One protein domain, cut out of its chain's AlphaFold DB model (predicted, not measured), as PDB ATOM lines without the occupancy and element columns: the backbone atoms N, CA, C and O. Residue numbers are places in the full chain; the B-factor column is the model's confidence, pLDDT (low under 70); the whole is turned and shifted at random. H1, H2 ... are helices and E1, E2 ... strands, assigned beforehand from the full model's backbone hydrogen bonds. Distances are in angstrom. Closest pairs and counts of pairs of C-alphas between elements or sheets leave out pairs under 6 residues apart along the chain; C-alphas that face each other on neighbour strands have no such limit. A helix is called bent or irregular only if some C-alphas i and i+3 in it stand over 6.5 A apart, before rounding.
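This is residues 94 to 179 of the 209 residues of an uncharacterized protein of Chloroflexi bacterium (UniProt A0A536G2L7). A small three-stranded wall, E3 E4 E5, has H1 over one face, and H1 also packs on the hairpin E1 and E2. That hairpin makes one end of an elongated shape, and the bent helix H2 makes the other. The printed part has 86 residues, with five named strands and two named helices in the order E1 E2 E3 E4 H1 E5 H2, class mixed, helices and strands. The sheet E3 E4 E5 is mixed, and E1 and E2 are antiparallel. The whole is only just loose, close to compact, with a radius of gyration of the C-alphas of 14.7 A, and spans 50 by 30 by 20 A.

Find E4, residues 122 to 127, from C-alpha 122 at (142.881, 195.854, 180.631), 16.2 A long. Beside it look for E3, residues 115 to 117, and E5, residues 153 to 157, 13.5 A. H1, residues 131 to 147, runs 25.4 A from (157.922, 209.914, 194.295) and is only just irregular: C-alphas 132 and 135 are 6.51 A apart. E1 is residues 97 to 101, E2 107 to 111. H2, residues 158 to 178, was assigned as one helix by its hydrogen bonds but is bent, with C-alphas 167 and 170 9.9 A apart; its arms are H2a, 158 to 167, and H2b, 170 to 178.

E3 and E4 form an antiparallel hairpin, N 117 to O 122 at 2.8 A. E4 and E5 are parallel, N 127 to O 156 at 2.8 A; with H1 between them in the chain they make a strand-helix-strand unit, its crossover right-handed. H1 is on this sheet, two layers, a helix on one face, at a height over the sheet of 10.2 A, on a local plane fitted to just 6 C-alphas. It lies over E4 and E5, along the strands. The closest C-alphas of H1 and E1 are those of Arg 143 and Ile 99, 6.1 A. In the hairpin E1 and E2, N 97 and O 111 are 2.8 A apart. H2a is only just on the sheet E3 E4 E5, with 5 pairs of C-alphas within 10 A, and only grazes it with residues 158 to 163. H2a and H2b are close but not clearly touching, Met 165 to Leu 173 6.6 A between C-alphas, at a steep tilt of 56 degrees, opposite ways. H1 is apart from both arms. Every O i to N i+4 pair is within hydrogen-bond range in H2a and H2b, and 11 of 13 in H1.

The two farthest C-alphas, of Asp 104 and Lys 167, are 50.1 A apart. The printed part has no cut, and no link is long. Residues 130 to 136, of which 131 to 136 belong to H1, stand free. Confidence is low, pLDDT under 70, at residues 128 to 135 and 157 to 179.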
ATOM      1  N   PRO A  94     137.632 194.488 191.093       93.25
ATOM      2  CA  PRO A  94     136.958 193.186 191.009       93.25
ATOM      3  C   PRO A  94     137.897 191.988 191.205       93.25
ATOM      4  O   PRO A  94     137.440 190.866 191.427       93.25
ATOM      5  N   HIS A  95     139.212 192.194 191.085       95.06
ATOM      6  CA  HIS A  95     140.201 191.121 191.039       95.06
ATOM      7  C   HIS A  95     141.374 191.395 191.980       95.06
ATOM      8  O   HIS A  95     141.860 192.516 192.097       95.06
ATOM      9  N   THR A  96     141.868 190.337 192.623       94.62
ATOM     10  CA  THR A  96     143.044 190.377 193.495       94.62
ATOM     11  C   THR A  96     143.979 189.228 193.145       94.62
ATOM     12  O   THR A  96     143.565 188.072 193.074       94.62
ATOM     13  N   PHE A  97     145.256 189.549 192.962       94.25
ATOM     14  CA  PHE A  97     146.300 188.626 192.539       94.25
ATOM     15  C   PHE A  97     147.327 188.445 193.653       94.25
ATOM     16  O   PHE A  97     148.007 189.408 194.020       94.25
ATOM     17  N   PRO A  98     147.493 187.235 194.196       95.38
ATOM     18  CA  PRO A  98     148.615 186.931 195.071       95.38
ATOM     19  C   PRO A  98     149.949 187.119 194.330       95.38
ATOM     20  O   PRO A  98     150.103 186.650 193.202       95.38
ATOM     21  N   ILE A  99     150.912 187.808 194.943       94.69
ATOM     22  CA  ILE A  99     152.225 188.116 194.342       94.69
ATOM     23  C   ILE A  99     153.420 187.729 195.225       94.69
ATOM     24  O   ILE A  99     154.569 187.838 194.793       94.69
ATOM     25  N   LEU A 100     153.167 187.293 196.462       93.56
ATOM     26  CA  LEU A 100     154.181 186.773 197.376       93.56
ATOM     27  C   LEU A 100     153.562 185.762 198.341       93.56
ATOM     28  O   LEU A 100     152.478 186.000 198.872       93.56
ATOM     29  N   TRP A 101     154.300 184.690 198.628       96.94
ATOM     30  CA  TRP A 101     153.916 183.634 199.562       96.94
ATOM     31  C   TRP A 101     155.045 183.336 200.554       96.94
ATOM     32  O   TRP A 101     156.215 183.576 200.248       96.94
ATOM     33  N   ASN A 102     154.696 182.813 201.732       94.75
ATOM     34  CA  ASN A 102     155.662 182.245 202.674       94.75
ATOM     35  C   ASN A 102     156.033 180.799 202.277       94.75
ATOM     36  O   ASN A 102     155.512 180.255 201.302       94.75
ATOM     37  N   LEU A 103     156.934 180.169 203.040       95.69
ATOM     38  CA  LEU A 103     157.358 178.782 202.794       95.69
ATOM     39  C   LEU A 103     156.216 177.762 202.935       95.69
ATOM     40  O   LEU A 103     156.258 176.716 202.296       95.69
ATOM     41  N   ASP A 104     155.183 178.095 203.708       95.56
ATOM     42  CA  ASP A 104     153.997 177.259 203.914       95.56
ATOM     43  C   ASP A 104     152.932 177.460 202.817       95.56
ATOM     44  O   ASP A 104     151.853 176.874 202.877       95.56
ATOM     45  N   GLY A 105     153.204 178.306 201.813       93.06
ATOM     46  CA  GLY A 105     152.268 178.615 200.729       93.06
ATOM     47  C   GLY A 105     151.161 179.608 201.104       93.06
ATOM     48  O   GLY A 105     150.206 179.774 200.347       93.06
ATOM     49  N   VAL A 106     151.274 180.296 202.243       95.81
ATOM     50  CA  VAL A 106     150.344 181.352 202.668       95.81
ATOM     51  C   VAL A 106     150.676 182.658 201.948       95.81
ATOM     52  O   VAL A 106     151.834 183.068 201.904       95.81
ATOM     53  N   VAL A 107     149.659 183.331 201.402       94.12
ATOM     54  CA  VAL A 107     149.810 184.625 200.714       94.12
ATOM     55  C   VAL A 107     150.248 185.708 201.706       94.12
ATOM     56  O   VAL A 107     149.543 185.988 202.672       94.12
ATOM     57  N   ILE A 108     151.396 186.338 201.451       95.25
ATOM     58  CA  ILE A 108     151.929 187.468 202.235       95.25
ATOM     59  C   ILE A 108     151.571 188.806 201.580       95.25
ATOM     60  O   ILE A 108     151.327 189.797 202.265       95.25
ATOM     61  N   GLU A 109     151.582 188.867 200.247       93.50
ATOM     62  CA  GLU A 109     151.346 190.107 199.507       93.50
ATOM     63  C   GLU A 109     150.456 189.835 198.296       93.50
ATOM     64  O   GLU A 109     150.688 188.885 197.545       93.50
ATOM     65  N   SER A 110     149.478 190.717 198.093       92.94
ATOM     66  CA  SER A 110     148.591 190.722 196.930       92.94
ATOM     67  C   SER A 110     148.644 192.062 196.193       92.94
ATOM     68  O   SER A 110     149.061 193.102 196.731       92.94
ATOM     69  N   PHE A 111     148.217 192.026 194.942       91.69
ATOM     70  CA  PHE A 111     148.005 193.171 194.077       91.69
ATOM     71  C   PHE A 111     146.549 193.192 193.617       91.69
ATOM     72  O   PHE A 111     146.070 192.213 193.051       91.69
ATOM     73  N   SER A 112     145.876 194.308 193.859       91.38
ATOM     74  CA  SER A 112     144.475 194.530 193.508       91.38
ATOM     75  C   SER A 112     144.442 195.805 192.674       91.38
ATOM     76  O   SER A 112     144.683 196.866 193.244       91.38
ATOM     77  N   PRO A 113     144.289 195.708 191.343       91.94
ATOM     78  CA  PRO A 113     144.176 196.883 190.492       91.94
ATOM     79  C   PRO A 113     142.911 197.673 190.817       91.94
ATOM     80  O   PRO A 113     141.859 197.069 191.030       91.94
ATOM     81  N   ASP A 114     142.999 198.998 190.745       91.12
ATOM     82  CA  ASP A 114     141.872 199.884 191.061       91.12
ATOM     83  C   ASP A 114     140.689 199.682 190.090       91.12
ATOM     84  O   ASP A 114     139.531 199.684 190.507       91.12
ATOM     85  N   PHE A 115     140.956 199.459 188.793       93.06
ATOM     86  CA  PHE A 115     139.908 199.243 187.783       93.06
ATOM     87  C   PHE A 115     140.191 198.073 186.841       93.06
ATOM     88  O   PHE A 115     141.334 197.801 186.467       93.06
ATOM     89  N   TRP A 116     139.116 197.445 186.370       94.56
ATOM     90  CA  TRP A 116     139.103 196.474 185.278       94.56
ATOM     91  C   TRP A 116     138.203 196.950 184.140       94.56
ATOM     92  O   TRP A 116     137.069 197.354 184.384       94.56
ATOM     93  N   LEU A 117     138.701 196.896 182.904       92.56
ATOM     94  CA  LEU A 117     137.998 197.328 181.698       92.56
ATOM     95  C   LEU A 117     137.744 196.093 180.818       92.56
ATOM     96  O   LEU A 117     138.617 195.734 180.021       92.56
ATOM     97  N   PRO A 118     136.580 195.424 180.937       90.06
ATOM     98  CA  PRO A 118     136.331 194.127 180.304       90.06
ATOM     99  C   PRO A 118     136.392 194.162 178.774       90.06
ATOM    100  O   PRO A 118     136.897 193.222 178.168       90.06
ATOM    101  N   ASP A 119     135.937 195.247 178.142       86.88
ATOM    102  CA  ASP A 119     135.971 195.386 176.676       86.88
ATOM    103  C   ASP A 119     137.385 195.500 176.120       86.88
ATOM    104  O   ASP A 119     137.653 195.116 174.982       86.88
ATOM    105  N   LEU A 120     138.289 196.051 176.927       86.56
ATOM    106  CA  LEU A 120     139.673 196.274 176.547       86.56
ATOM    107  C   LEU A 120     140.599 195.206 177.095       86.56
ATOM    108  O   LEU A 120     141.780 195.266 176.765       86.56
ATOM    109  N   ASP A 121     140.094 194.274 177.909       90.31
ATOM    110  CA  ASP A 121     140.863 193.265 178.637       90.31
ATOM    111  C   ASP A 121     142.106 193.895 179.315       90.31
ATOM    112  O   ASP A 121     143.257 193.512 179.104       90.31
ATOM    113  N   LEU A 122     141.857 194.977 180.064       90.75
ATOM    114  CA  LEU A 122     142.881 195.854 180.631       90.75
ATOM    115  C   LEU A 122     142.574 196.228 182.085       90.75
ATOM    116  O   LEU A 122     141.489 196.714 182.397       90.75
ATOM    117  N   TYR A 123     143.573 196.099 182.955       92.00
ATOM    118  CA  TYR A 123     143.547 196.648 184.307       92.00
ATOM    119  C   TYR A 123     144.191 198.032 184.358       92.00
ATOM    120  O   TYR A 123     145.239 198.262 183.743       92.00
ATOM    121  N   LEU A 124     143.604 198.939 185.138       89.19
ATOM    122  CA  LEU A 124     144.193 200.238 185.448       89.19
ATOM    123  C   LEU A 124     144.572 200.306 186.923       89.19
ATOM    124  O   LEU A 124     143.793 199.945 187.798       89.19
ATOM    125  N   GLU A 125     145.766 200.829 187.167       88.88
ATOM    126  CA  GLU A 125     146.264 201.185 188.488       88.88
ATOM    127  C   GLU A 125     146.419 202.707 188.534       88.88
ATOM    128  O   GLU A 125     147.189 203.296 187.766       88.88
ATOM    129  N   MET A 126     145.710 203.365 189.438       84.12
ATOM    130  CA  MET A 126     145.821 204.791 189.681       84.12
ATOM    131  C   MET A 126     147.046 205.119 190.520       84.12
ATOM    132  O   MET A 126     147.461 204.403 191.431       84.12
ATOM    133  N   THR A 127     147.648 206.266 190.243       70.81
ATOM    134  CA  THR A 127     148.801 206.743 190.989       70.81
ATOM    135  C   THR A 127     148.734 208.258 191.151       70.81
ATOM    136  O   THR A 127     148.499 209.000 190.206       70.81
ATOM    137  N   THR A 128     148.904 208.753 192.374       59.03
ATOM    138  CA  THR A 128     148.828 210.189 192.717       59.03
ATOM    139  C   THR A 128     150.221 210.828 192.868       59.03
ATOM    140  O   THR A 128     150.370 211.878 193.481       59.03
ATOM    141  N   LEU A 129     151.268 210.161 192.365       53.22
ATOM    142  CA  LEU A 129     152.602 210.046 192.981       53.22
ATOM    143  C   LEU A 129     153.184 211.291 193.670       53.22
ATOM    144  O   LEU A 129     153.677 212.225 193.043       53.22
ATOM    145  N   ARG A 130     153.393 211.138 194.986       50.06
ATOM    146  CA  ARG A 130     154.660 211.535 195.621       50.06
ATOM    147  C   ARG A 130     155.707 210.447 195.328       50.06
ATOM    148  O   ARG A 130     155.454 209.266 195.574       50.06
ATOM    149  N   GLN A 131     156.894 210.825 194.844       47.72
ATOM    150  CA  GLN A 131     157.922 209.914 194.295       47.72
ATOM    151  C   GLN A 131     158.304 208.697 195.176       47.72
ATOM    152  O   GLN A 131     158.676 207.649 194.649       47.72
ATOM    153  N   LYS A 132     158.176 208.766 196.511       50.81
ATOM    154  CA  LYS A 132     158.500 207.638 197.415       50.81
ATOM    155  C   LYS A 132     157.545 206.431 197.294       50.81
ATOM    156  O   LYS A 132     157.960 205.316 197.606       50.81
ATOM    157  N   LEU A 133     156.308 206.607 196.815       57.25
ATOM    158  CA  LEU A 133     155.314 205.523 196.675       57.25
ATOM    159  C   LEU A 133     155.469 204.707 195.378       57.25
ATOM    160  O   LEU A 133     155.021 203.560 195.315       57.25
ATOM    161  N   VAL A 134     156.198 205.244 194.393       60.22
ATOM    162  CA  VAL A 134     156.469 204.602 193.095       60.22
ATOM    163  C   VAL A 134     157.146 203.246 193.263       60.22
ATOM    164  O   VAL A 134     156.787 202.275 192.609       60.22
ATOM    165  N   ARG A 135     158.133 203.149 194.165       65.56
ATOM    166  CA  ARG A 135     158.993 201.957 194.266       65.56
ATOM    167  C   ARG A 135     158.212 200.715 194.695       65.56
ATOM    168  O   ARG A 135     158.476 199.631 194.181       65.56
ATOM    169  N   LYS A 136     157.241 200.870 195.607       71.06
ATOM    170  CA  LYS A 136     156.380 199.765 196.058       71.06
ATOM    171  C   LYS A 136     155.420 199.334 194.944       71.06
ATOM    172  O   LYS A 136     155.390 198.147 194.637       71.06
ATOM    173  N   LYS A 137     154.730 200.276 194.283       72.19
ATOM    174  CA  LYS A 137     153.843 199.959 193.146       72.19
ATOM    175  C   LYS A 137     154.614 199.311 191.985       72.19
ATOM    176  O   LYS A 137     154.226 198.247 191.525       72.19
ATOM    177  N   ASN A 138     155.786 199.833 191.617       75.81
ATOM    178  CA  ASN A 138     156.631 199.243 190.567       75.81
ATOM    179  C   ASN A 138     157.178 197.856 190.931       75.81
ATOM    180  O   ASN A 138     157.407 197.034 190.047       75.81
ATOM    181  N   ARG A 139     157.414 197.560 192.218       84.88
ATOM    182  CA  ARG A 139     157.750 196.193 192.648       84.88
ATOM    183  C   ARG A 139     156.570 195.248 192.422       84.88
ATOM    184  O   ARG A 139     156.781 194.181 191.858       84.88
ATOM    185  N   LYS A 140     155.358 195.645 192.823       84.19
ATOM    186  CA  LYS A 140     154.147 194.840 192.606       84.19
ATOM    187  C   LYS A 140     153.876 194.621 191.119       84.19
ATOM    188  O   LYS A 140     153.682 193.484 190.712       84.19
ATOM    189  N   LEU A 141     153.971 195.672 190.302       84.56
ATOM    190  CA  LEU A 141     153.801 195.563 188.852       84.56
ATOM    191  C   LEU A 141     154.822 194.606 188.236       84.56
ATOM    192  O   LEU A 141     154.428 193.744 187.464       84.56
ATOM    193  N   ARG A 142     156.106 194.683 188.608       86.06
ATOM    194  CA  ARG A 142     157.104 193.706 188.133       86.06
ATOM    195  C   ARG A 142     156.716 192.272 188.492       86.06
ATOM    196  O   ARG A 142     156.737 191.416 187.618       86.06
ATOM    197  N   ARG A 143     156.267 192.028 189.729       89.31
ATOM    198  CA  ARG A 143     155.781 190.699 190.128       89.31
ATOM    199  C   ARG A 143     154.564 190.236 189.342       89.31
ATOM    200  O   ARG A 143     154.496 189.060 189.019       89.31
ATOM    201  N   ILE A 144     153.643 191.132 188.998       91.31
ATOM    202  CA  ILE A 144     152.520 190.785 188.123       91.31
ATOM    203  C   ILE A 144     153.001 190.353 186.747       91.31
ATOM    204  O   ILE A 144     152.588 189.301 186.285       91.31
ATOM    205  N   HIS A 145     153.913 191.098 186.125       88.00
ATOM    206  CA  HIS A 145     154.427 190.732 184.803       88.00
ATOM    207  C   HIS A 145     155.206 189.408 184.828       88.00
ATOM    208  O   HIS A 145     155.189 188.667 183.851       88.00
ATOM    209  N   GLU A 146     155.876 189.098 185.941       89.50
ATOM    210  CA  GLU A 146     156.598 187.834 186.128       89.50
ATOM    211  C   GLU A 146     155.660 186.640 186.374       89.50
ATOM    212  O   GLU A 146     155.883 185.567 185.819       89.50
ATOM    213  N   LEU A 147     154.633 186.801 187.215       91.69
ATOM    214  CA  LEU A 147     153.747 185.709 187.647       91.69
ATOM    215  C   LEU A 147     152.527 185.520 186.738       91.69
ATOM    216  O   LEU A 147     152.006 184.413 186.628       91.69
ATOM    217  N   TYR A 148     152.071 186.595 186.098       92.25
ATOM    218  CA  TYR A 148     150.855 186.653 185.294       92.25
ATOM    219  C   TYR A 148     151.114 187.414 183.980       92.25
ATOM    220  O   TYR A 148     150.593 188.513 183.781       92.25
ATOM    221  N   PRO A 149     151.919 186.852 183.061       89.06
ATOM    222  CA  PRO A 149     152.363 187.552 181.852       89.06
ATOM    223  C   PRO A 149     151.226 187.914 180.883       89.06
ATOM    224  O   PRO A 149     151.377 188.831 180.081       89.06
ATOM    225  N   ASP A 150     150.094 187.215 180.963       88.75
ATOM    226  CA  ASP A 150     148.920 187.476 180.126       88.75
ATOM    227  C   ASP A 150     148.069 188.650 180.643       88.75
ATOM    228  O   ASP A 150     147.202 189.151 179.928       88.75
ATOM    229  N   ILE A 151     148.307 189.112 181.876       87.88
ATOM    230  CA  ILE A 151     147.550 190.211 182.471       87.88
ATOM    231  C   ILE A 151     148.119 191.545 181.997       87.88
ATOM    232  O   ILE A 151     149.271 191.893 182.263       87.88
ATOM    233  N   ARG A 152     147.270 192.351 181.358       89.81
ATOM    234  CA  ARG A 152     147.614 193.717 180.961       89.81
ATOM    235  C   ARG A 152     147.247 194.699 182.062       89.81
ATOM    236  O   ARG A 152     146.073 194.863 182.375       89.81
ATOM    237  N   VAL A 153     148.248 195.384 182.610       88.25
ATOM    238  CA  VAL A 153     148.064 196.440 183.617       88.25
ATOM    239  C   VAL A 153     148.722 197.732 183.138       88.25
ATOM    240  O   VAL A 153     149.898 197.727 182.769       88.25
ATOM    241  N   LYS A 154     147.993 198.852 183.175       84.25
ATOM    242  CA  LYS A 154     148.536 200.192 182.902       84.25
ATOM    243  C   LYS A 154     148.460 201.078 184.148       84.25
ATOM    244  O   LYS A 154     147.437 201.142 184.819       84.25
ATOM    245  N   LEU A 155     149.562 201.770 184.437       80.00
ATOM    246  CA  LEU A 155     149.669 202.743 185.527       80.00
ATOM    247  C   LEU A 155     149.307 204.136 184.998       80.00
ATOM    248  O   LEU A 155     149.916 204.577 184.025       80.00
ATOM    249  N   PHE A 156     148.372 204.827 185.647       75.44
ATOM    250  CA  PHE A 156     147.899 206.151 185.235       75.44
ATOM    251  C   PHE A 156     147.894 207.156 186.381       75.44
ATOM    252  O   PHE A 156     147.480 206.844 187.497       75.44
ATOM    253  N   TYR A 157     148.256 208.403 186.082       69.94
ATOM    254  CA  TYR A 157     147.877 209.529 186.928       69.94
ATOM    255  C   TYR A 157     146.516 210.066 186.502       69.94
ATOM    256  O   TYR A 157     146.257 210.241 185.313       69.94
ATOM    257  N   ALA A 158     145.670 210.411 187.474       63.59
ATOM    258  CA  ALA A 158     144.352 210.996 187.208       63.59
ATOM    259  C   ALA A 158     144.434 212.249 186.308       63.59
ATOM    260  O   ALA A 158     143.638 212.422 185.388       63.59
ATOM    261  N   ARG A 159     145.450 213.094 186.538       65.31
ATOM    262  CA  ARG A 159     145.690 214.319 185.756       65.31
ATOM    263  C   ARG A 159     146.062 214.019 184.305       65.31
ATOM    264  O   ARG A 159     145.519 214.643 183.398       65.31
ATOM    265  N   ASP A 160     146.939 213.045 184.099       66.81
ATOM    266  CA  ASP A 160     147.424 212.667 182.770       66.81
ATOM    267  C   ASP A 160     146.323 211.986 181.958       66.81
ATOM    268  O   ASP A 160     146.219 212.185 180.750       66.81
ATOM    269  N   PHE A 161     145.445 211.244 182.636       67.25
ATOM    270  CA  PHE A 161     144.280 210.639 182.007       67.25
ATOM    271  C   PHE A 161     143.321 211.701 181.461       67.25
ATOM    272  O   PHE A 161     142.924 211.635 180.300       67.25
ATOM    273  N   ARG A 162     143.016 212.741 182.247       65.25
ATOM    274  CA  ARG A 162     142.188 213.872 181.797       65.25
ATOM    275  C   ARG A 162     142.804 214.593 180.588       65.25
ATOM    276  O   ARG A 162     142.081 214.941 179.659       65.25
ATOM    277  N   ALA A 163     144.125 214.785 180.572       66.56
ATOM    278  CA  ALA A 163     144.827 215.398 179.440       66.56
ATOM    279  C   ALA A 163     144.790 214.517 178.175       66.56
ATOM    280  O   ALA A 163     144.546 215.019 177.079       66.56
ATOM    281  N   LEU A 164     144.967 213.200 178.330       64.25
ATOM    282  CA  LEU A 164     144.837 212.229 177.240       64.25
ATOM    283  C   LEU A 164     143.420 212.255 176.643       64.25
ATOM    284  O   LEU A 164     143.244 212.191 175.431       64.25
ATOM    285  N   MET A 165     142.413 212.415 177.497       65.06
ATOM    286  CA  MET A 165     141.004 212.411 177.113       65.06
ATOM    287  C   MET A 165     140.633 213.618 176.257       65.06
ATOM    288  O   MET A 165     140.062 213.459 175.178       65.06
ATOM    289  N   LEU A 166     141.027 214.810 176.708       66.81
ATOM    290  CA  LEU A 166     140.780 216.064 175.993       66.81
ATOM    291  C   LEU A 166     141.451 216.097 174.613       66.81
ATOM    292  O   LEU A 166     140.941 216.743 173.705       66.81
ATOM    293  N   LYS A 167     142.583 215.403 174.448       63.00
ATOM    294  CA  LYS A 167     143.365 215.424 173.206       63.00
ATOM    295  C   LYS A 167     142.857 214.457 172.130       63.00
ATOM    296  O   LYS A 167     143.040 214.731 170.950       63.00
ATOM    297  N   PHE A 168     142.273 213.323 172.519       59.28
ATOM    298  CA  PHE A 168     142.066 212.191 171.606       59.28
ATOM    299  C   PHE A 168     140.596 211.750 171.459       59.28
ATOM    300  O   PHE A 168     140.243 211.112 170.468       59.28
ATOM    301  N   GLY A 169     139.705 212.084 172.398       66.81
ATOM    302  CA  GLY A 169     138.340 211.541 172.400       66.81
ATOM    303  C   GLY A 169     138.302 210.008 172.574       66.81
ATOM    304  O   GLY A 169     139.326 209.354 172.769       66.81
ATOM    305  N   ARG A 170     137.108 209.394 172.513       66.00
ATOM    306  CA  ARG A 170     136.909 207.966 172.859       66.00
ATOM    307  C   ARG A 170     137.714 206.993 171.985       66.00
ATOM    308  O   ARG A 170     138.315 206.060 172.506       66.00
ATOM    309  N   MET A 171     137.703 207.173 170.663       62.22
ATOM    310  CA  MET A 171     138.308 206.205 169.733       62.22
ATOM    311  C   MET A 171     139.836 206.229 169.778       62.22
ATOM    312  O   MET A 171     140.448 205.171 169.916       62.22
ATOM    313  N   ALA A 172     140.454 207.412 169.761       63.25
ATOM    314  CA  ALA A 172     141.905 207.493 169.883       63.25
ATOM    315  C   ALA A 172     142.389 207.237 171.324       63.25
ATOM    316  O   ALA A 172     143.521 206.792 171.508       63.25
ATOM    317  N   LEU A 173     141.533 207.378 172.351       65.38
ATOM    318  CA  LEU A 173     141.834 206.793 173.658       65.38
ATOM    319  C   LEU A 173     141.941 205.270 173.566       65.38
ATOM    320  O   LEU A 173     142.919 204.705 174.048       65.38
ATOM    321  N   VAL A 174     140.938 204.593 173.005       65.50
ATOM    322  CA  VAL A 174     140.966 203.127 172.892       65.50
ATOM    323  C   VAL A 174     142.231 202.687 172.152       65.50
ATOM    324  O   VAL A 174     142.920 201.778 172.609       65.50
ATOM    325  N   GLU A 175     142.617 203.403 171.097       64.81
ATOM    326  CA  GLU A 175     143.880 203.180 170.396       64.81
ATOM    327  C   GLU A 175     145.117 203.420 171.280       64.81
ATOM    328  O   GLU A 175     146.012 202.584 171.288       64.81
ATOM    329  N   GLY A 176     145.163 204.472 172.102       64.12
ATOM    330  CA  GLY A 176     146.246 204.703 173.073       64.12
ATOM    331  C   GLY A 176     146.261 203.725 174.265       64.12
ATOM    332  O   GLY A 176     147.307 203.456 174.862       64.12
ATOM    333  N   LEU A 177     145.113 203.140 174.620       64.81
ATOM    334  CA  LEU A 177     145.000 202.088 175.637       64.81
ATOM    335  C   LEU A 177     145.412 200.723 175.087       64.81
ATOM    336  O   LEU A 177     146.002 199.937 175.829       64.81
ATOM    337  N   ILE A 178     145.181 200.464 173.803       63.47
ATOM    338  CA  ILE A 178     145.581 199.228 173.122       63.47
ATOM    339  C   ILE A 178     147.039 199.310 172.635       63.47
ATOM    340  O   ILE A 178     147.778 198.331 172.722       63.47
ATOM    341  N   GLY A 179     147.467 200.482 172.171       50.75
ATOM    342  CA  GLY A 179     148.791 200.771 171.637       50.75
ATOM    343  C   GLY A 179     149.832 201.018 172.728       50.75
ATOM    344  O   GLY A 179     149.568 201.633 173.761       50.75
TER     345      GLY A 179